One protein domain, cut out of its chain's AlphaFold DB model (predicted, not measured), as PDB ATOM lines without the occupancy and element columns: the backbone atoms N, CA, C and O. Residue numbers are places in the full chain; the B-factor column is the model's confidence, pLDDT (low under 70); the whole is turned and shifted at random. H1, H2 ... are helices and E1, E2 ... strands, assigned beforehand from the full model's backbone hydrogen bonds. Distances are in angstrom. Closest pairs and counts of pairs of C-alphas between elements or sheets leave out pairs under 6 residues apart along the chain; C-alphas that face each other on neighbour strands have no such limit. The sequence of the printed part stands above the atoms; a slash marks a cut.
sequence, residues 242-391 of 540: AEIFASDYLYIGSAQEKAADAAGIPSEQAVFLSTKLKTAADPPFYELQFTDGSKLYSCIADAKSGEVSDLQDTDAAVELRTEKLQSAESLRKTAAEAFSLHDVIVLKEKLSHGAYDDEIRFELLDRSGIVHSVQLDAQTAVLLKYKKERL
ATOM      1  N   ALA A 242      10.394  36.243  11.242       56.22
ATOM      2  CA  ALA A 242      10.743  34.853  10.978       56.22
ATOM      3  C   ALA A 242      12.185  34.710  10.453       56.22
ATOM      4  O   ALA A 242      12.871  33.774  10.851       56.22
ATOM      5  N   GLU A 243      12.666  35.646   9.630       60.59
ATOM      6  CA  GLU A 243      14.059  35.698   9.165       60.59
ATOM      7  C   GLU A 243      15.046  36.005  10.296       60.59
ATOM      8  O   GLU A 243      16.102  35.386  10.343       60.59
ATOM      9  N   ILE A 244      14.699  36.881  11.246       60.47
ATOM     10  CA  ILE A 244      15.521  37.160  12.434       60.47
ATOM     11  C   ILE A 244      15.649  35.903  13.309       60.47
ATOM     12  O   ILE A 244      16.753  35.558  13.722       60.47
ATOM     13  N   PHE A 245      14.561  35.168  13.556       62.31
ATOM     14  CA  PHE A 245      14.622  33.904  14.310       62.31
ATOM     15  C   PHE A 245      15.263  32.746  13.539       62.31
ATOM     16  O   PHE A 245      15.762  31.808  14.154       62.31
ATOM     17  N   ALA A 246      15.243  32.795  12.207       58.22
ATOM     18  CA  ALA A 246      15.940  31.846  11.344       58.22
ATOM     19  C   ALA A 246      17.392  32.260  11.045       58.22
ATOM     20  O   ALA A 246      18.083  31.550  10.315       58.22
ATOM     21  N   SER A 247      17.844  33.409  11.557       65.19
ATOM     22  CA  SER A 247      19.183  33.931  11.301       65.19
ATOM     23  C   SER A 247      20.239  33.243  12.165       65.19
ATOM     24  O   SER A 247      20.003  32.910  13.324       65.19
ATOM     25  N   ASP A 248      21.444  33.103  11.615       73.56
ATOM     26  CA  ASP A 248      22.613  32.586  12.336       73.56
ATOM     27  C   ASP A 248      23.320  33.693  13.150       73.56
ATOM     28  O   ASP A 248      24.550  33.776  13.158       73.56
ATOM     29  N   TYR A 249      22.569  34.613  13.770       79.62
ATOM     30  CA  TYR A 249      23.176  35.655  14.602       79.62
ATOM     31  C   TYR A 249      23.817  35.055  15.858       79.62
ATOM     32  O   TYR A 249      23.296  34.121  16.472       79.62
ATOM     33  N   LEU A 250      24.946  35.623  16.267       80.81
ATOM     34  CA  LEU A 250      25.572  35.325  17.544       80.81
ATOM     35  C   LEU A 250      24.635  35.699  18.685       80.81
ATOM     36  O   LEU A 250      23.950  36.714  18.648       80.81
ATOM     37  N   TYR A 251      24.661  34.908  19.753       80.12
ATOM     38  CA  TYR A 251      24.017  35.312  20.993       80.12
ATOM     39  C   TYR A 251      24.716  36.543  21.577       80.12
ATOM     40  O   TYR A 251      25.935  36.689  21.477       80.12
ATOM     41  N   ILE A 252      23.945  37.396  22.259       82.25
ATOM     42  CA  ILE A 252      24.444  38.650  22.843       82.25
ATOM     43  C   ILE A 252      25.679  38.440  23.732       82.25
ATOM     44  O   ILE A 252      26.625  39.212  23.643       82.25
ATOM     45  N   GLY A 253      25.721  37.354  24.513       81.56
ATOM     46  CA  GLY A 253      26.876  37.016  25.352       81.56
ATOM     47  C   GLY A 253      28.146  36.731  24.546       81.56
ATOM     48  O   GLY A 253      29.222  37.169  24.934       81.56
ATOM     49  N   SER A 254      28.030  36.082  23.385       83.44
ATOM     50  CA  SER A 254      29.170  35.825  22.495       83.44
ATOM     51  C   SER A 254      29.660  37.097  21.800       83.44
ATOM     52  O   SER A 254      30.855  37.242  21.559       83.44
ATOM     53  N   ALA A 255      28.759  38.031  21.480       86.69
ATOM     54  CA  ALA A 255      29.146  39.344  20.962       86.69
ATOM     55  C   ALA A 255      29.864  40.185  22.035       86.69
ATOM     56  O   ALA A 255      30.873  40.822  21.743       86.69
ATOM     57  N   GLN A 256      29.377  40.140  23.280       91.00
ATOM     58  CA  GLN A 256      30.007  40.772  24.443       91.00
ATOM     59  C   GLN A 256      31.417  40.208  24.691       91.00
ATOM     60  O   GLN A 256      32.373  40.972  24.785       91.00
ATOM     61  N   GLU A 257      31.575  38.883  24.705       90.38
ATOM     62  CA  GLU A 257      32.878  38.221  24.865       90.38
ATOM     63  C   GLU A 257      33.885  38.678  23.801       90.38
ATOM     64  O   GLU A 257      34.972  39.144  24.134       90.38
ATOM     65  N   LYS A 258      33.487  38.676  22.522       91.50
ATOM     66  CA  LYS A 258      34.352  39.136  21.424       91.50
ATOM     67  C   LYS A 258      34.723  40.614  21.520       91.50
ATOM     68  O   LYS A 258      35.839  40.982  21.161       91.50
ATOM     69  N   ALA A 259      33.809  41.462  21.990       92.12
ATOM     70  CA  ALA A 259      34.085  42.878  22.208       92.12
ATOM     71  C   ALA A 259      35.104  43.098  23.337       92.12
ATOM     72  O   ALA A 259      36.023  43.900  23.171       92.12
ATOM     73  N   ALA A 260      34.978  42.361  24.444       91.56
ATOM     74  CA  ALA A 260      35.942  42.398  25.543       91.56
ATOM     75  C   ALA A 260      37.326  41.901  25.088       91.56
ATOM     76  O   ALA A 260      38.326  42.590  25.301       91.56
ATOM     77  N   ASP A 261      37.369  40.782  24.358       92.75
ATOM     78  CA  ASP A 261      38.600  40.226  23.791       92.75
ATOM     79  C   ASP A 261      39.296  41.213  22.841       92.75
ATOM     80  O   ASP A 261      40.512  41.404  22.918       92.75
ATOM     81  N   ALA A 262      38.534  41.886  21.970       91.94
ATOM     82  CA  ALA A 262      39.063  42.890  21.047       91.94
ATOM     83  C   ALA A 262      39.637  44.119  21.772       91.94
ATOM     84  O   ALA A 262      40.608  44.711  21.300       91.94
ATOM     85  N   ALA A 263      39.072  44.478  22.928       89.56
ATOM     86  CA  ALA A 263      39.596  45.524  23.803       89.56
ATOM     87  C   ALA A 263      40.748  45.050  24.709       89.56
ATOM     88  O   ALA A 263      41.344  45.860  25.415       89.56
ATOM     89  N   GLY A 264      41.095  43.758  24.681       90.56
ATOM     90  CA  GLY A 264      42.131  43.180  25.536       90.56
ATOM     91  C   GLY A 264      41.726  43.084  27.010       90.56
ATOM     92  O   GLY A 264      42.600  43.034  27.877       90.56
ATOM     93  N   ILE A 265      40.422  43.067  27.293       89.00
ATOM     94  CA  ILE A 265      39.859  43.011  28.643       89.00
ATOM     95  C   ILE A 265      39.361  41.585  28.896       89.00
ATOM     96  O   ILE A 265      38.598  41.062  28.082       89.00
ATOM     97  N   PRO A 266      39.729  40.940  30.018       84.94
ATOM     98  CA  PRO A 266      39.103  39.684  30.413       84.94
ATOM     99  C   PRO A 266      37.584  39.863  30.518       84.94
ATOM    100  O   PRO A 266      37.124  40.799  31.169       84.94
ATOM    101  N   SER A 267      36.798  38.963  29.928       74.50
ATOM    102  CA  SER A 267      35.330  39.075  29.902       74.50
ATOM    103  C   SER A 267      34.690  39.216  31.292       74.50
ATOM    104  O   SER A 267      33.674  39.887  31.434       74.50
ATOM    105  N   GLU A 268      35.319  38.666  32.334       77.38
ATOM    106  CA  GLU A 268      34.898  38.790  33.739       77.38
ATOM    107  C   GLU A 268      35.094  40.199  34.332       77.38
ATOM    108  O   GLU A 268      34.468  40.543  35.332       77.38
ATOM    109  N   GLN A 269      35.979  41.006  33.743       81.00
ATOM    110  CA  GLN A 269      36.281  42.379  34.163       81.00
ATOM    111  C   GLN A 269      35.508  43.422  33.350       81.00
ATOM    112  O   GLN A 269      35.414  44.575  33.762       81.00
ATOM    113  N   ALA A 270      34.950  43.027  32.203       86.25
ATOM    114  CA  ALA A 270      34.170  43.908  31.353       86.25
ATOM    115  C   ALA A 270      32.739  44.060  31.891       86.25
ATOM    116  O   ALA A 270      31.957  43.109  31.923       86.25
ATOM    117  N   VAL A 271      32.364  45.285  32.260       86.44
ATOM    118  CA  VAL A 271      30.986  45.631  32.623       86.44
ATOM    119  C   VAL A 271      30.296  46.277  31.430       86.44
ATOM    120  O   VAL A 271      30.631  47.394  31.032       86.44
ATOM    121  N   PHE A 272      29.309  45.587  30.862       87.44
ATOM    122  CA  PHE A 272      28.535  46.085  29.726       87.44
ATOM    123  C   PHE A 272      27.459  47.072  30.183       87.44
ATOM    124  O   PHE A 272      26.533  46.726  30.915       87.44
ATOM    125  N   LEU A 273      27.575  48.315  29.717       86.94
ATOM    126  CA  LEU A 273      26.623  49.391  29.991       86.94
ATOM    127  C   LEU A 273      25.471  49.380  28.989       86.94
ATOM    128  O   LEU A 273      24.325  49.667  29.332       86.94
ATOM    129  N   SER A 274      25.769  49.054  27.733       85.44
ATOM    130  CA  SER A 274      24.774  48.937  26.675       85.44
ATOM    131  C   SER A 274      25.222  47.920  25.633       85.44
ATOM    132  O   SER A 274      26.366  47.917  25.195       85.44
ATOM    133  N   THR A 275      24.305  47.083  25.169       85.81
ATOM    134  CA  THR A 275      24.495  46.223  23.999       85.81
ATOM    135  C   THR A 275      23.200  46.226  23.201       85.81
ATOM    136  O   THR A 275      22.145  45.915  23.748       85.81
ATOM    137  N   LYS A 276      23.249  46.635  21.931       85.69
ATOM    138  CA  LYS A 276      22.066  46.794  21.067       85.69
ATOM    139  C   LYS A 276      22.267  46.059  19.750       85.69
ATOM    140  O   LYS A 276      23.229  46.349  19.051       85.69
ATOM    141  N   LEU A 277      21.343  45.182  19.379       79.62
ATOM    142  CA  LEU A 277      21.324  44.532  18.073       79.62
ATOM    143  C   LEU A 277      20.597  45.415  17.047       79.62
ATOM    144  O   LEU A 277      19.448  45.812  17.247       79.62
ATOM    145  N   LYS A 278      21.257  45.704  15.927       78.31
ATOM    146  CA  LYS A 278      20.719  46.441  14.779       78.31
ATOM    147  C   LYS A 278      20.421  45.466  13.642       78.31
ATOM    148  O   LYS A 278      21.235  45.281  12.745       78.31
ATOM    149  N   THR A 279      19.247  44.839  13.680       67.69
ATOM    150  CA  THR A 279      18.833  43.847  12.668       67.69
ATOM    151  C   THR A 279      18.512  44.457  11.303       67.69
ATOM    152  O   THR A 279      18.688  43.790  10.294       67.69
ATOM    153  N   ALA A 280      18.064  45.716  11.263       63.28
ATOM    154  CA  ALA A 280      17.710  46.419  10.026       63.28
ATOM    155  C   ALA A 280      18.918  47.022   9.278       63.28
ATOM    156  O   ALA A 280      18.742  47.639   8.230       63.28
ATOM    157  N   ALA A 281      20.129  46.905   9.830       59.78
ATOM    158  CA  ALA A 281      21.348  47.330   9.151       59.78
ATOM    159  C   ALA A 281      21.818  46.259   8.155       59.78
ATOM    160  O   ALA A 281      21.594  45.068   8.373       59.78
ATOM    161  N   ASP A 282      22.498  46.683   7.088       72.56
ATOM    162  CA  ASP A 282      23.117  45.791   6.104       72.56
ATOM    163  C   ASP A 282      24.640  46.034   6.052       72.56
ATOM    164  O   ASP A 282      25.066  47.057   5.503       72.56
ATOM    165  N   PRO A 283      25.477  45.152   6.641       77.56
ATOM    166  CA  PRO A 283      25.114  43.946   7.394       77.56
ATOM    167  C   PRO A 283      24.599  44.254   8.820       77.56
ATOM    168  O   PRO A 283      24.892  45.319   9.367       77.56
ATOM    169  N   PRO A 284      23.850  43.331   9.457       75.75
ATOM    170  CA  PRO A 284      23.369  43.505  10.826       75.75
ATOM    171  C   PRO A 284      24.526  43.447  11.827       75.75
ATOM    172  O   PRO A 284      25.442  42.636  11.685       75.75
ATOM    173  N   PHE A 285      24.468  44.268  12.877       82.12
ATOM    174  CA  PHE A 285      25.559  44.389  13.850       82.12
ATOM    175  C   PHE A 285      25.077  44.681  15.277       82.12
ATOM    176  O   PHE A 285      23.954  45.136  15.497       82.12
ATOM    177  N   TYR A 286      25.946  44.442  16.254       82.50
ATOM    178  CA  TYR A 286      25.817  44.860  17.644       82.50
ATOM    179  C   TYR A 286      26.556  46.174  17.881       82.50
ATOM    180  O   TYR A 286      27.716  46.302  17.514       82.50
ATOM    181  N   GLU A 287      25.909  47.125  18.543       86.25
ATOM    182  CA  GLU A 287      26.534  48.327  19.095       86.25
ATOM    183  C   GLU A 287      26.755  48.102  20.596       86.25
ATOM    184  O   GLU A 287      25.790  47.875  21.340       86.25
ATOM    185  N   LEU A 288      28.013  48.133  21.040       91.38
ATOM    186  CA  LEU A 288      28.397  47.834  22.417       91.38
ATOM    187  C   LEU A 288      29.037  49.048  23.091       91.38
ATOM    188  O   LEU A 288      29.791  49.800  22.474       91.38
ATOM    189  N   GLN A 289      28.736  49.213  24.378       89.12
ATOM    190  CA  GLN A 289      29.409  50.126  25.298       89.12
ATOM    191  C   GLN A 289      29.685  49.397  26.609       89.12
ATOM    192  O   GLN A 289      28.765  48.827  27.204       89.12
ATOM    193  N   PHE A 290      30.936  49.407  27.056       89.44
ATOM    194  CA  PHE A 290      31.384  48.673  28.241       89.44
ATOM    195  C   PHE A 290      32.598  49.335  28.888       89.44
ATOM    196  O   PHE A 290      33.238  50.193  28.289       89.44
ATOM    197  N   THR A 291      32.902  48.970  30.128       87.50
ATOM    198  CA  THR A 291      34.008  49.551  30.894       87.50
ATOM    199  C   THR A 291      34.737  48.492  31.711       87.50
ATOM    200  O   THR A 291      34.133  47.507  32.129       87.50
ATOM    201  N   ASP A 292      36.029  48.713  31.951       85.81
ATOM    202  CA  ASP A 292      36.840  47.985  32.940       85.81
ATOM    203  C   ASP A 292      36.926  48.729  34.293       85.81
ATOM    204  O   ASP A 292      37.700  48.353  35.172       85.81
ATOM    205  N   GLY A 293      36.153  49.811  34.457       78.94
ATOM    206  CA  GLY A 293      36.181  50.722  35.606       78.94
ATOM    207  C   GLY A 293      37.151  51.898  35.453       78.94
ATOM    208  O   GLY A 293      37.011  52.901  36.149       78.94
ATOM    209  N   SER A 294      38.104  51.818  34.522       81.06
ATOM    210  CA  SER A 294      39.077  52.884  34.247       81.06
ATOM    211  C   SER A 294      38.811  53.608  32.928       81.06
ATOM    212  O   SER A 294      38.982  54.825  32.838       81.06
ATOM    213  N   LYS A 295      38.372  52.858  31.919       83.94
ATOM    214  CA  LYS A 295      38.111  53.342  30.570       83.94
ATOM    215  C   LYS A 295      36.719  52.954  30.119       83.94
ATOM    216  O   LYS A 295      36.205  51.893  30.480       83.94
ATOM    217  N   LEU A 296      36.126  53.808  29.296       87.19
ATOM    218  CA  LEU A 296      34.895  53.512  28.581       87.19
ATOM    219  C   LEU A 296      35.242  53.099  27.153       87.19
ATOM    220  O   LEU A 296      35.927  53.836  26.452       87.19
ATOM    221  N   TYR A 297      34.726  51.953  26.727       89.88
ATOM    222  CA  TYR A 297      34.899  51.405  25.391       89.88
ATOM    223  C   TYR A 297      33.572  51.452  24.638       89.88
ATOM    224  O   TYR A 297      32.513  51.173  25.208       89.88
ATOM    225  N   SER A 298      33.628  51.761  23.345       90.50
ATOM    226  CA  SER A 298      32.515  51.593  22.415       90.50
ATOM    227  C   SER A 298      32.997  50.897  21.152       90.50
ATOM    228  O   SER A 298      34.088  51.194  20.674       90.50
ATOM    229  N   CYS A 299      32.220  49.954  20.625       89.19
ATOM    230  CA  CYS A 299      32.552  49.264  19.381       89.19
ATOM    231  C   CYS A 299      31.311  48.734  18.659       89.19
ATOM    232  O   CYS A 299      30.201  48.710  19.207       89.19
ATOM    233  N   ILE A 300      31.529  48.280  17.427       92.06
ATOM    234  CA  ILE A 300      30.543  47.593  16.599       92.06
ATOM    235  C   ILE A 300      31.019  46.161  16.347       92.06
ATOM    236  O   ILE A 300      32.143  45.965  15.897       92.06
ATOM    237  N   ALA A 301      30.177  45.157  16.586       90.25
ATOM    238  CA  ALA A 301      30.479  43.762  16.258       90.25
ATOM    239  C   ALA A 301      29.500  43.217  15.213       90.25
ATOM    240  O   ALA A 301      28.291  43.332  15.393       90.25
ATOM    241  N   ASP A 302      29.988  42.599  14.137       89.50
ATOM    242  CA  ASP A 302      29.124  41.958  13.136       89.50
ATOM    243  C   ASP A 302      28.216  40.904  13.797       89.50
ATOM    244  O   ASP A 302      28.675  40.075  14.586       89.50
ATOM    245  N   ALA A 303      26.916  40.924  13.494       84.06
ATOM    246  CA  ALA A 303      25.954  40.088  14.205       84.06
ATOM    247  C   ALA A 303      26.095  38.593  13.890       84.06
ATOM    248  O   ALA A 303      25.609  37.784  14.671       84.06
ATOM    249  N   LYS A 304      26.745  38.199  12.788       85.06
ATOM    250  CA  LYS A 304      26.933  36.792  12.386       85.06
ATOM    251  C   LYS A 304      28.338  36.290  12.707       85.06
ATOM    252  O   LYS A 304      28.509  35.227  13.296       85.06
ATOM    253  N   SER A 305      29.360  37.036  12.298       87.25
ATOM    254  CA  SER A 305      30.761  36.656  12.466       87.25
ATOM    255  C   SER A 305      31.304  37.064  13.832       87.25
ATOM    256  O   SER A 305      32.198  36.396  14.352       87.25
ATOM    257  N   GLY A 306      30.762  38.122  14.443       85.62
ATOM    258  CA  GLY A 306      31.274  38.730  15.673       85.62
ATOM    259  C   GLY A 306      32.582  39.488  15.488       85.62
ATOM    260  O   GLY A 306      33.266  39.758  16.469       85.62
ATOM    261  N   GLU A 307      32.972  39.766  14.245       90.50
ATOM    262  CA  GLU A 307      34.127  40.604  13.947       90.50
ATOM    263  C   GLU A 307      33.903  42.010  14.507       90.50
ATOM    264  O   GLU A 307      32.871  42.629  14.246       90.50
ATOM    265  N   VAL A 308      34.858  42.491  15.305       92.38
ATOM    266  CA  VAL A 308      34.771  43.789  15.981       92.38
ATOM    267  C   VAL A 308      35.429  44.867  15.123       92.38
ATOM    268  O   VAL A 308      36.545  44.708  14.634       92.38
ATOM    269  N   SER A 309      34.732  45.985  14.988       88.06
ATOM    270  CA  SER A 309      35.112  47.188  14.256       88.06
ATOM    271  C   SER A 309      34.790  48.430  15.095       88.06
ATOM    272  O   SER A 309      34.121  48.338  16.127       88.06
ATOM    273  N   ASP A 310      35.310  49.588  14.684       88.44
ATOM    274  CA  ASP A 310      35.063  50.887  15.327       88.44
ATOM    275  C   ASP A 310      35.288  50.910  16.850       88.44
ATOM    276  O   ASP A 310      34.600  51.620  17.578       88.44
ATOM    277  N   LEU A 311      36.270  50.143  17.340       91.31
ATOM    278  CA  LEU A 311      36.652  50.154  18.748       91.31
ATOM    279  C   LEU A 311      37.295  51.495  19.114       91.31
ATOM    280  O   LEU A 311      38.347  51.861  18.586       91.31
ATOM    281  N   GLN A 312      36.664  52.202  20.041       88.81
ATOM    282  CA  GLN A 312      37.117  53.468  20.603       88.81
ATOM    283  C   GLN A 312      37.161  53.351  22.123       88.81
ATOM    284  O   GLN A 312      36.243  52.788  22.719       88.81
ATOM    285  N   ASP A 313      38.201  53.904  22.744       88.31
ATOM    286  CA  ASP A 313      38.314  54.040  24.192       88.31
ATOM    287  C   ASP A 313      38.383  55.514  24.610       88.31
ATOM    288  O   ASP A 313      38.846  56.387  23.877       88.31
ATOM    289  N   THR A 314      37.872  55.814  25.797       86.50
ATOM    290  CA  THR A 314      37.955  57.137  26.420       86.50
ATOM    291  C   THR A 314      38.336  56.975  27.882       86.50
ATOM    292  O   THR A 314      37.773  56.130  28.583       86.50
ATOM    293  N   ASP A 315      39.272  57.806  28.345       77.38
ATOM    294  CA  ASP A 315      39.629  57.902  29.759       77.38
ATOM    295  C   ASP A 315      38.450  58.520  30.520       77.38
ATOM    296  O   ASP A 315      38.274  59.738  30.584       77.38
ATOM    297  N   ALA A 316      37.598  57.652  31.051       67.12
ATOM    298  CA  ALA A 316      36.419  58.002  31.816       67.12
ATOM    299  C   ALA A 316      36.321  57.016  32.977       67.12
ATOM    300  O   ALA A 316      35.942  55.859  32.792       67.12
ATOM    301  N   ALA A 317      36.673  57.483  34.176       56.66
ATOM    302  CA  ALA A 317      36.446  56.722  35.394       56.66
ATOM    303  C   ALA A 317      34.933  56.636  35.623       56.66
ATOM    304  O   ALA A 317      34.286  57.636  35.936       56.66
ATOM    305  N   VAL A 318      34.368  55.448  35.422       60.19
ATOM    306  CA  VAL A 318      32.970  55.174  35.750       60.19
ATOM    307  C   VAL A 318      32.960  54.576  37.152       60.19
ATOM    308  O   VAL A 318      33.364  53.431  37.343       60.19
ATOM    309  N   GLU A 319      32.530  55.351  38.151       57.44
ATOM    310  CA  GLU A 319      32.308  54.826  39.502       57.44
ATOM    311  C   GLU A 319      31.132  53.839  39.472       57.44
ATOM    312  O   GLU A 319      29.969  54.225  39.538       57.44
ATOM    313  N   LEU A 320      31.430  52.546  39.345       57.78
ATOM    314  CA  LEU A 320      30.440  51.474  39.413       57.78
ATOM    315  C   LEU A 320      30.583  50.719  40.735       57.78
ATOM    316  O   LEU A 320      31.658  50.222  41.069       57.78
ATOM    317  N   ARG A 321      29.481  50.554  41.474       56.97
ATOM    318  CA  ARG A 321      29.419  49.675  42.656       56.97
ATOM    319  C   ARG A 321      29.188  48.221  42.221       56.97
ATOM    320  O   ARG A 321      28.153  47.629  42.508       56.97
ATOM    321  N   THR A 322      30.150  47.640  41.506       55.03
ATOM    322  CA  THR A 322      30.008  46.316  40.864       55.03
ATOM    323  C   THR A 322      29.959  45.141  41.844       55.03
ATOM    324  O   THR A 322      29.459  44.075  41.495       55.03
ATOM    325  N   GLU A 323      30.412  45.330  43.087       56.28
ATOM    326  CA  GLU A 323      30.599  44.263  44.085       56.28
ATOM    327  C   GLU A 323      29.303  43.554  44.534       56.28
ATOM    328  O   GLU A 323      29.367  42.534  45.221       56.28
ATOM    329  N   LYS A 324      28.122  44.074  44.170       62.34
ATOM    330  CA  LYS A 324      26.808  43.523  44.561       62.34
ATOM    331  C   LYS A 324      25.873  43.203  43.394       62.34
ATOM    332  O   LYS A 324      24.729  42.819  43.634       62.34
ATOM    333  N   LEU A 325      26.324  43.365  42.153       67.94
ATOM    334  CA  LEU A 325      25.478  43.123  40.984       67.94
ATOM    335  C   LEU A 325      25.332  41.623  40.723       67.94
ATOM    336  O   LEU A 325      26.298  40.862  40.806       67.94
ATOM    337  N   GLN A 326      24.123  41.190  40.369       73.88
ATOM    338  CA  GLN A 326      23.963  39.868  39.771       73.88
ATOM    339  C   GLN A 326      24.565  39.864  38.365       73.88
ATOM    340  O   GLN A 326      24.616  40.894  37.691       73.88
ATOM    341  N   SER A 327      24.999  38.692  37.896       79.44
ATOM    342  CA  SER A 327      25.488  38.580  36.524       79.44
ATOM    343  C   SER A 327      24.378  38.946  35.534       79.44
ATOM    344  O   SER A 327      23.212  38.574  35.717       79.44
ATOM    345  N   ALA A 328      24.745  39.636  34.450       76.06
ATOM    346  CA  ALA A 328      23.809  39.983  33.382       76.06
ATOM    347  C   ALA A 328      23.098  38.734  32.832       76.06
ATOM    348  O   ALA A 328      21.909  38.770  32.534       76.06
ATOM    349  N   GLU A 329      23.789  37.593  32.780       79.06
ATOM    350  CA  GLU A 329      23.205  36.308  32.390       79.06
ATOM    351  C   GLU A 329      22.088  35.837  33.336       79.06
ATOM    352  O   GLU A 329      21.017  35.448  32.869       79.06
ATOM    353  N   SER A 330      22.298  35.928  34.653       80.50
ATOM    354  CA  SER A 330      21.279  35.588  35.653       80.50
ATOM    355  C   SER A 330      20.068  36.517  35.547       80.50
ATOM    356  O   SER A 330      18.930  36.054  35.522       80.50
ATOM    357  N   LEU A 331      20.298  37.825  35.403       84.38
ATOM    358  CA  LEU A 331      19.233  38.825  35.271       84.38
ATOM    359  C   LEU A 331      18.433  38.655  33.970       84.38
ATOM    360  O   LEU A 331      17.204  38.735  34.000       84.38
ATOM    361  N   ARG A 332      19.099  38.345  32.847       84.62
ATOM    362  CA  ARG A 332      18.445  38.004  31.570       84.62
ATOM    363  C   ARG A 332      17.528  36.795  31.723       84.62
ATOM    364  O   ARG A 332      16.388  36.822  31.258       84.62
ATOM    365  N   LYS A 333      18.010  35.745  32.392       82.94
ATOM    366  CA  LYS A 333      17.222  34.540  32.662       82.94
ATOM    367  C   LYS A 333      16.001  34.861  33.522       82.94
ATOM    368  O   LYS A 333      14.890  34.507  33.133       82.94
ATOM    369  N   THR A 334      16.183  35.604  34.614       81.81
ATOM    370  CA  THR A 334      15.080  36.061  35.472       81.81
ATOM    371  C   THR A 334      14.052  36.882  34.688       81.81
ATOM    372  O   THR A 334      12.851  36.660  34.836       81.81
ATOM    373  N   ALA A 335      14.495  37.782  33.804       82.75
ATOM    374  CA  ALA A 335      13.608  38.591  32.965       82.75
ATOM    375  C   ALA A 335      12.759  37.742  32.002       82.75
ATOM    376  O   ALA A 335      11.568  38.011  31.842       82.75
ATOM    377  N   ALA A 336      13.341  36.712  31.382       78.75
ATOM    378  CA  ALA A 336      12.609  35.801  30.503       78.75
ATOM    379  C   ALA A 336      11.632  34.904  31.287       78.75
ATOM    380  O   ALA A 336      10.470  34.755  30.900       78.75
ATOM    381  N   GLU A 337      12.071  34.348  32.420       81.12
ATOM    382  CA  GLU A 337      11.263  33.462  33.265       81.12
ATOM    383  C   GLU A 337      10.061  34.180  33.893       81.12
ATOM    384  O   GLU A 337       8.969  33.609  33.931       81.12
ATOM    385  N   ALA A 338      10.216  35.448  34.298       73.94
ATOM    386  CA  ALA A 338       9.149  36.262  34.892       73.94
ATOM    387  C   ALA A 338       7.887  36.351  34.014       73.94
ATOM    388  O   ALA A 338       6.779  36.504  34.532       73.94
ATOM    389  N   PHE A 339       8.042  36.217  32.694       77.31
ATOM    390  CA  PHE A 339       6.946  36.279  31.727       77.31
ATOM    391  C   PHE A 339       6.769  34.979  30.934       77.31
ATOM    392  O   PHE A 339       6.055  34.972  29.933       77.31
ATOM    393  N   SER A 340       7.371  33.872  31.399       76.62
ATOM    394  CA  SER A 340       7.321  32.556  30.738       76.62
ATOM    395  C   SER A 340       7.740  32.615  29.266       76.62
ATOM    396  O   SER A 340       7.167  31.940  28.409       76.62
ATOM    397  N   LEU A 341       8.724  33.462  28.965       79.00
ATOM    398  CA  LEU A 341       9.249  33.606  27.619       79.00
ATOM    399  C   LEU A 341      10.228  32.470  27.347       79.00
ATOM    400  O   LEU A 341      11.130  32.184  28.136       79.00
ATOM    401  N   HIS A 342      10.045  31.828  26.202       73.31
ATOM    402  CA  HIS A 342      10.908  30.759  25.734       73.31
ATOM    403  C   HIS A 342      11.463  31.150  24.379       73.31
ATOM    404  O   HIS A 342      10.699  31.560  23.507       73.31
ATOM    405  N   ASP A 343      12.775  30.977  24.220       70.19
ATOM    406  CA  ASP A 343      13.482  31.238  22.970       70.19
ATOM    407  C   ASP A 343      13.291  32.685  22.484       70.19
ATOM    408  O   ASP A 343      12.518  32.971  21.571       70.19
ATOM    409  N   VAL A 344      13.961  33.608  23.181       78.44
ATOM    410  CA  VAL A 344      13.906  35.055  22.930       78.44
ATOM    411  C   VAL A 344      15.220  35.568  22.357       78.44
ATOM    412  O   VAL A 344      16.296  35.093  22.721       78.44
ATOM    413  N   ILE A 345      15.134  36.595  21.518       74.44
ATOM    414  CA  ILE A 345      16.295  37.346  21.034       74.44
ATOM    415  C   ILE A 345      16.424  38.622  21.861       74.44
ATOM    416  O   ILE A 345      15.474  39.393  21.984       74.44
ATOM    417  N   VAL A 346      17.603  38.866  22.432       79.94
ATOM    418  CA  VAL A 346      17.876  40.111  23.162       79.94
ATOM    419  C   VAL A 346      18.205  41.203  22.150       79.94
ATOM    420  O   VAL A 346      19.280  41.203  21.554       79.94
ATOM    421  N   LEU A 347      17.275  42.136  21.952       77.19
ATOM    422  CA  LEU A 347      17.475  43.293  21.079       77.19
ATOM    423  C   LEU A 347      18.328  44.356  21.757       77.19
ATOM    424  O   LEU A 347      19.115  45.042  21.105       77.19
ATOM    425  N   LYS A 348      18.160  44.503  23.072       79.94
ATOM    426  CA  LYS A 348      18.889  45.488  23.856       79.94
ATOM    427  C   LYS A 348      19.055  45.055  25.297       79.94
ATOM    428  O   LYS A 348      18.116  44.574  25.925       79.94
ATOM    429  N   GLU A 349      20.241  45.320  25.811       87.56
ATOM    430  CA  GLU A 349      20.616  45.249  27.213       87.56
ATOM    431  C   GLU A 349      21.196  46.605  27.600       87.56
ATOM    432  O   GLU A 349      22.056  47.128  26.891       87.56
ATOM    433  N   LYS A 350      20.692  47.216  28.674       88.75
ATOM    434  CA  LYS A 350      21.210  48.490  29.175       88.75
ATOM    435  C   LYS A 350      21.253  48.499  30.697       88.75
ATOM    436  O   LYS A 350      20.203  48.400  31.328       88.75
ATOM    437  N   LEU A 351      22.440  48.700  31.254       85.69
ATOM    438  CA  LEU A 351      22.661  48.978  32.668       85.69
ATOM    439  C   LEU A 351      22.639  50.497  32.883       85.69
ATOM    440  O   LEU A 351      23.238  51.253  32.118       85.69
ATOM    441  N   SER A 352      21.901  50.956  33.888       80.62
ATOM    442  CA  SER A 352      21.825  52.366  34.274       80.62
ATOM    443  C   SER A 352      22.156  52.502  35.756       80.62
ATOM    444  O   SER A 352      21.635  51.749  36.575       80.62
ATOM    445  N   HIS A 353      23.015  53.467  36.080       73.25
ATOM    446  CA  HIS A 353      23.372  53.797  37.455       73.25
ATOM    447  C   HIS A 353      22.460  54.922  37.955       73.25
ATOM    448  O   HIS A 353      22.449  56.011  37.372       73.25
ATOM    449  N   GLY A 354      21.661  54.647  38.985       59.16
ATOM    450  CA  GLY A 354      20.816  55.631  39.658       59.16
ATOM    451  C   GLY A 354      21.451  56.143  40.953       59.16
ATOM    452  O   GLY A 354      22.334  55.511  41.523       59.16
ATOM    453  N   ALA A 355      20.965  57.280  41.463       46.78
ATOM    454  CA  ALA A 355      21.438  57.854  42.730       46.78
ATOM    455  C   ALA A 355      21.180  56.951  43.959       46.78
ATOM    456  O   ALA A 355      21.821  57.130  44.996       46.78
ATOM    457  N   TYR A 356      20.252  55.994  43.843       47.03
ATOM    458  CA  TYR A 356      19.826  55.112  44.931       47.03
ATOM    459  C   TYR A 356      19.996  53.627  44.588       47.03
ATOM    460  O   TYR A 356      20.620  52.924  45.380       47.03
ATOM    461  N   ASP A 357      19.559  53.192  43.398       66.69
ATOM    462  CA  ASP A 357      19.592  51.787  42.972       66.69
ATOM    463  C   ASP A 357      20.147  51.635  41.538       66.69
ATOM    464  O   ASP A 357      19.982  52.518  40.689       66.69
ATOM    465  N   ASP A 358      20.815  50.509  41.273       80.12
ATOM    466  CA  ASP A 358      21.284  50.123  39.938       80.12
ATOM    467  C   ASP A 358      20.178  49.366  39.204       80.12
ATOM    468  O   ASP A 358      19.626  48.396  39.725       80.12
ATOM    469  N   GLU A 359      19.883  49.752  37.965       83.38
ATOM    470  CA  GLU A 359      18.781  49.168  37.201       83.38
ATOM    471  C   GLU A 359      19.270  48.601  35.870       83.38
ATOM    472  O   GLU A 359      20.048  49.230  35.147       83.38
ATOM    473  N   ILE A 360      18.758  47.430  35.494       85.50
ATOM    474  CA  ILE A 360      19.010  46.827  34.186       85.50
ATOM    475  C   ILE A 360      17.720  46.742  33.375       85.50
ATOM    476  O   ILE A 360      16.666  46.347  33.874       85.50
ATOM    477  N   ARG A 361      17.797  47.110  32.095       86.25
ATOM    478  CA  ARG A 361      16.691  47.002  31.141       86.25
ATOM    479  C   ARG A 361      17.042  46.047  30.008       86.25
ATOM    480  O   ARG A 361      18.072  46.211  29.356       86.25
ATOM    481  N   PHE A 362      16.116  45.141  29.719       83.62
ATOM    482  CA  PHE A 362      16.144  44.241  28.573       83.62
ATOM    483  C   PHE A 362      14.994  44.550  27.615       83.62
ATOM    484  O   PHE A 362      13.868  44.763  28.058       83.62
ATOM    485  N   GLU A 363      15.258  44.527  26.311       83.31
ATOM    486  CA  GLU A 363      14.232  44.443  25.267       83.31
ATOM    487  C   GLU A 363      14.344  43.054  24.622       83.31
ATOM    488  O   GLU A 363      15.300  42.770  23.897       83.31
ATOM    489  N   LEU A 364      13.403  42.164  24.954       82.00
ATOM    490  CA  LEU A 364      13.399  40.754  24.558       82.00
ATOM    491  C   LEU A 364      12.358  40.519  23.467       82.00
ATOM    492  O   LEU A 364      11.169  40.695  23.710       82.00
ATOM    493  N   LEU A 365      12.782  40.102  22.284       78.69
ATOM    494  CA  LEU A 365      11.892  39.725  21.195       78.69
ATOM    495  C   LEU A 365      11.486  38.256  21.326       78.69
ATOM    496  O   LEU A 365      12.355  37.389  21.374       78.69
ATOM    497  N   ASP A 366      10.188  37.975  21.338       78.31
ATOM    498  CA  ASP A 366       9.644  36.620  21.275       78.31
ATOM    499  C   ASP A 366       9.336  36.173  19.830       78.31
ATOM    500  O   ASP A 366       9.254  36.978  18.896       78.31
ATOM    501  N   ARG A 367       9.113  34.867  19.647       66.69
ATOM    502  CA  ARG A 367       8.774  34.266  18.341       66.69
ATOM    503  C   ARG A 367       7.449  34.751  17.746       66.69
ATOM    504  O   ARG A 367       7.203  34.554  16.560       66.69
ATOM    505  N   SER A 368       6.566  35.338  18.553       62.69
ATOM    506  CA  SER A 368       5.305  35.918  18.074       62.69
ATOM    507  C   SER A 368       5.496  37.319  17.472       62.69
ATOM    508  O   SER A 368       4.561  37.894  16.889       62.69
ATOM    509  N   GLY A 369       6.726  37.835  17.573       62.16
ATOM    510  CA  GLY A 369       7.120  39.160  17.153       62.16
ATOM    511  C   GLY A 369       6.784  40.211  18.198       62.16
ATOM    512  O   GLY A 369       6.493  41.326  17.805       62.16
ATOM    513  N   ILE A 370       6.745  39.888  19.492       71.25
ATOM    514  CA  ILE A 370       6.518  40.847  20.580       71.25
ATOM    515  C   ILE A 370       7.848  41.162  21.265       71.25
ATOM    516  O   ILE A 370       8.576  40.270  21.684       71.25
ATOM    517  N   VAL A 371       8.152  42.448  21.398       76.31
ATOM    518  CA  VAL A 371       9.226  42.997  22.220       76.31
ATOM    519  C   VAL A 371       8.719  43.222  23.641       76.31
ATOM    520  O   VAL A 371       7.828  44.032  23.895       76.31
ATOM    521  N   HIS A 372       9.324  42.524  24.589       78.69
ATOM    522  CA  HIS A 372       9.120  42.657  26.022       78.69
ATOM    523  C   HIS A 372      10.219  43.551  26.603       78.69
ATOM    524  O   HIS A 372      11.369  43.135  26.725       78.69
ATOM    525  N   SER A 373       9.867  44.781  26.974       79.50
ATOM    526  CA  SER A 373      10.731  45.686  27.733       79.50
ATOM    527  C   SER A 373      10.604  45.371  29.223       79.50
ATOM    528  O   SER A 373       9.618  45.755  29.857       79.50
ATOM    529  N   VAL A 374      11.608  44.707  29.787       78.00
ATOM    530  CA  VAL A 374      11.675  44.304  31.198       78.00
ATOM    531  C   VAL A 374      12.751  45.122  31.905       78.00
ATOM    532  O   VAL A 374      13.884  45.175  31.439       78.00
ATOM    533  N   GLN A 375      12.413  45.759  33.023       83.50
ATOM    534  CA  GLN A 375      13.344  46.519  33.857       83.50
ATOM    535  C   GLN A 375      13.409  45.881  35.241       83.50
ATOM    536  O   GLN A 375      12.370  45.729  35.890       83.50
ATOM    537  N   LEU A 376      14.611  45.503  35.666       80.88
ATOM    538  CA  LEU A 376      14.883  44.856  36.945       80.88
ATOM    539  C   LEU A 376      15.848  45.702  37.778       80.88
ATOM    540  O   LEU A 376      16.710  46.389  37.230       80.88
ATOM    541  N   ASP A 377      15.746  45.574  39.093       84.56
ATOM    542  CA  ASP A 377      16.809  45.966  40.011       84.56
ATOM    543  C   ASP A 377      18.021  45.040  39.800       84.56
ATOM    544  O   ASP A 377      17.892  43.811  39.810       84.56
ATOM    545  N   ALA A 378      19.198  45.617  39.567       83.19
ATOM    546  CA  ALA A 378      20.379  44.879  39.125       83.19
ATOM    547  C   ALA A 378      21.069  44.075  40.250       83.19
ATOM    548  O   ALA A 378      21.924  43.231  39.971       83.19
ATOM    549  N   GLN A 379      20.689  44.285  41.516       83.00
ATOM    550  CA  GLN A 379      21.228  43.555  42.673       83.00
ATOM    551  C   GLN A 379      20.270  42.449  43.141       83.00
ATOM    552  O   GLN A 379      20.674  41.329  43.461       83.00
ATOM    553  N   THR A 380      18.976  42.749  43.173       78.88
ATOM    554  CA  THR A 380      17.932  41.894  43.754       78.88
ATOM    555  C   THR A 380      17.119  41.131  42.712       78.88
ATOM    556  O   THR A 380      16.417  40.186  43.073       78.88
ATOM    557  N   ALA A 381      17.221  41.507  41.433       76.94
ATOM    558  CA  ALA A 381      16.419  40.990  40.324       76.94
ATOM    559  C   ALA A 381      14.903  41.237  40.465       76.94
ATOM    560  O   ALA A 381      14.093  40.580  39.805       76.94
ATOM    561  N   VAL A 382      14.498  42.187  41.316       76.44
ATOM    562  CA  VAL A 382      13.096  42.592  41.480       76.44
ATOM    563  C   VAL A 382      12.612  43.312  40.223       76.44
ATOM    564  O   VAL A 382      13.296  44.185  39.698       76.44
ATOM    565  N   LEU A 383      11.414  42.967  39.746       75.56
ATOM    566  CA  LEU A 383      10.782  43.646  38.617       75.56
ATOM    567  C   LEU A 383      10.377  45.075  38.999       75.56
ATOM    568  O   LEU A 383       9.502  45.267  39.840       75.56
ATOM    569  N   LEU A 384      10.960  46.058  38.317       74.50
ATOM    570  CA  LEU A 384      10.658  47.479  38.491       74.50
ATOM    571  C   LEU A 384       9.613  47.961  37.482       74.50
ATOM    572  O   LEU A 384       8.683  48.689  37.826       74.50
ATOM    573  N   LYS A 385       9.747  47.552  36.214       73.56
ATOM    574  CA  LYS A 385       8.846  47.974  35.131       73.56
ATOM    575  C   LYS A 385       8.747  46.917  34.040       73.56
ATOM    576  O   LYS A 385       9.726  46.257  33.705       73.56
ATOM    577  N   TYR A 386       7.564  46.799  33.443       74.56
ATOM    578  CA  TYR A 386       7.318  45.911  32.312       74.56
ATOM    579  C   TYR A 386       6.407  46.565  31.274       74.56
ATOM    580  O   TYR A 386       5.393  47.172  31.621       74.56
ATOM    581  N   LYS A 387       6.763  46.416  29.998       71.31
ATOM    582  CA  LYS A 387       5.950  46.802  28.841       71.31
ATOM    583  C   LYS A 387       6.126  45.759  27.736       71.31
ATOM    584  O   LYS A 387       7.209  45.201  27.599       71.31
ATOM    585  N   LYS A 388       5.085  45.510  26.942       72.69
ATOM    586  CA  LYS A 388       5.167  44.683  25.730       72.69
ATOM    587  C   LYS A 388       4.620  45.445  24.529       72.69
ATOM    588  O   LYS A 388       3.614  46.138  24.665       72.69
ATOM    589  N   GLU A 389       5.279  45.311  23.389       57.72
ATOM    590  CA  GLU A 389       4.980  45.995  22.121       57.72
ATOM    591  C   GLU A 389       5.281  45.034  20.971       57.72
ATOM    592  O   GLU A 389       6.138  44.175  21.136       57.72
ATOM    593  N   ARG A 390       4.630  45.109  19.809       62.22
ATOM    594  CA  ARG A 390       5.010  44.242  18.684       62.22
ATOM    595  C   ARG A 390       6.264  44.782  17.985       62.22
ATOM    596  O   ARG A 390       6.405  45.983  17.798       62.22
ATOM    597  N   LEU A 391       7.192  43.924  17.569       48.38
ATOM    598  CA  LEU A 391       8.310  44.294  16.701       48.38
ATOM    599  C   LEU A 391       7.744  44.819  15.377       48.38
ATOM    600  O   LEU A 391       6.993  44.112  14.709       48.38
TER     601      LEU A 391
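What this domain is: This is residues 242 to 391 of the 540 residues of the protein "PepSY domain-containing protein" of Ruminococcus sp (UniProt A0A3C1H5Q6). A broad, twisted wall of eight antiparallel strands has two helices on one of its faces, H2 over the half with E1 to E4 and H3 over the half with E5 to E8; its other face is bare. Each half is a meander, each strand the antiparallel neighbour of the one before, and the halves join side by side through E1 and E5. The printed part has 150 residues, with three named helices and eight named strands in the order H1 H2 E1 E2 E3 E4 H3 E5 E6 E7 E8; the class is mixed, helices and strands. The sheet's order is E4 E3 E2 E1 E5 E6 E7 E8. The whole is compact, with a radius of gyration of the C-alphas of 15.1 A, and flat in outline, 42 by 37 by 19 A.

Where its parts are: The strands are E1, residues 271 to 278, 20.6 A; E2, 285 to 291; E3, 295 to 302, 22.7 A; E4, 308 to 315; E5, 345 to 353, 24.3 A; E6, 358 to 365, 23.4 A; E7, 370 to 377; and E8, 383 to 390. E1 begins at C-alpha 271 (30.986, 45.631, 32.623), and E8 ends at C-alpha 390 (5.010, 44.242, 18.684). H2 spans residues 252 to 262, 15.3 A, from C-alpha 252 (24.444, 38.650, 22.843). H3 spans residues 328 to 337, 14.1 A; H1 spans residues 242 to 245, 5.2 A.

How they stand to each other: E1 and E5 are antiparallel at 144 degrees, with N 275 and O 349 2.8 A apart and N 349 and O 275 2.9 A apart, within hydrogen-bond range. Further pairs in range are N 287 and O 276, 2.8 A, in the hairpin E1 and E2; N 288 and O 299, 2.9 A, in E2 and E3; N 309 and O 300, 2.7 A, in E3 and E4; N 361 and O 350, 2.8 A, in E5 and E6; N 374 and O 362, 2.8 A, in E6 and E7; and N 371 and O 389, 2.7 A, in E7 and E8. E4 and E8 are the edge strands. H2 is on the sheet; its C-alpha of Ala 259 is 6.3 A from that of Val 308 in E4, their closest pair. H3 is on the same face, at a height over the sheet of 8.8 A, over E6 and E7, slantwise to the strands at 56 degrees to E6 on the local plane. H2 and H3 are close but not clearly touching: their closest C-alphas, of Gly 253 and Glu 329, are 8.0 A apart. H1 is only just not on the sheet, with 4 pairs of C-alphas within 10 A. In H2 and H3 every O i to N i+4 pair is within hydrogen-bond range; H1 is too short for one.

The domain as a whole: The C-alphas farthest apart, of Asp 315 and Ser 368, are 42.4 A apart. The printed part has no cut. The link from E4 to H3, residues 316 to 327, is long. Mean pLDDT of the printed part is 78.2; 29 residues are under 70, among them 242 to 247 and 316 to 325.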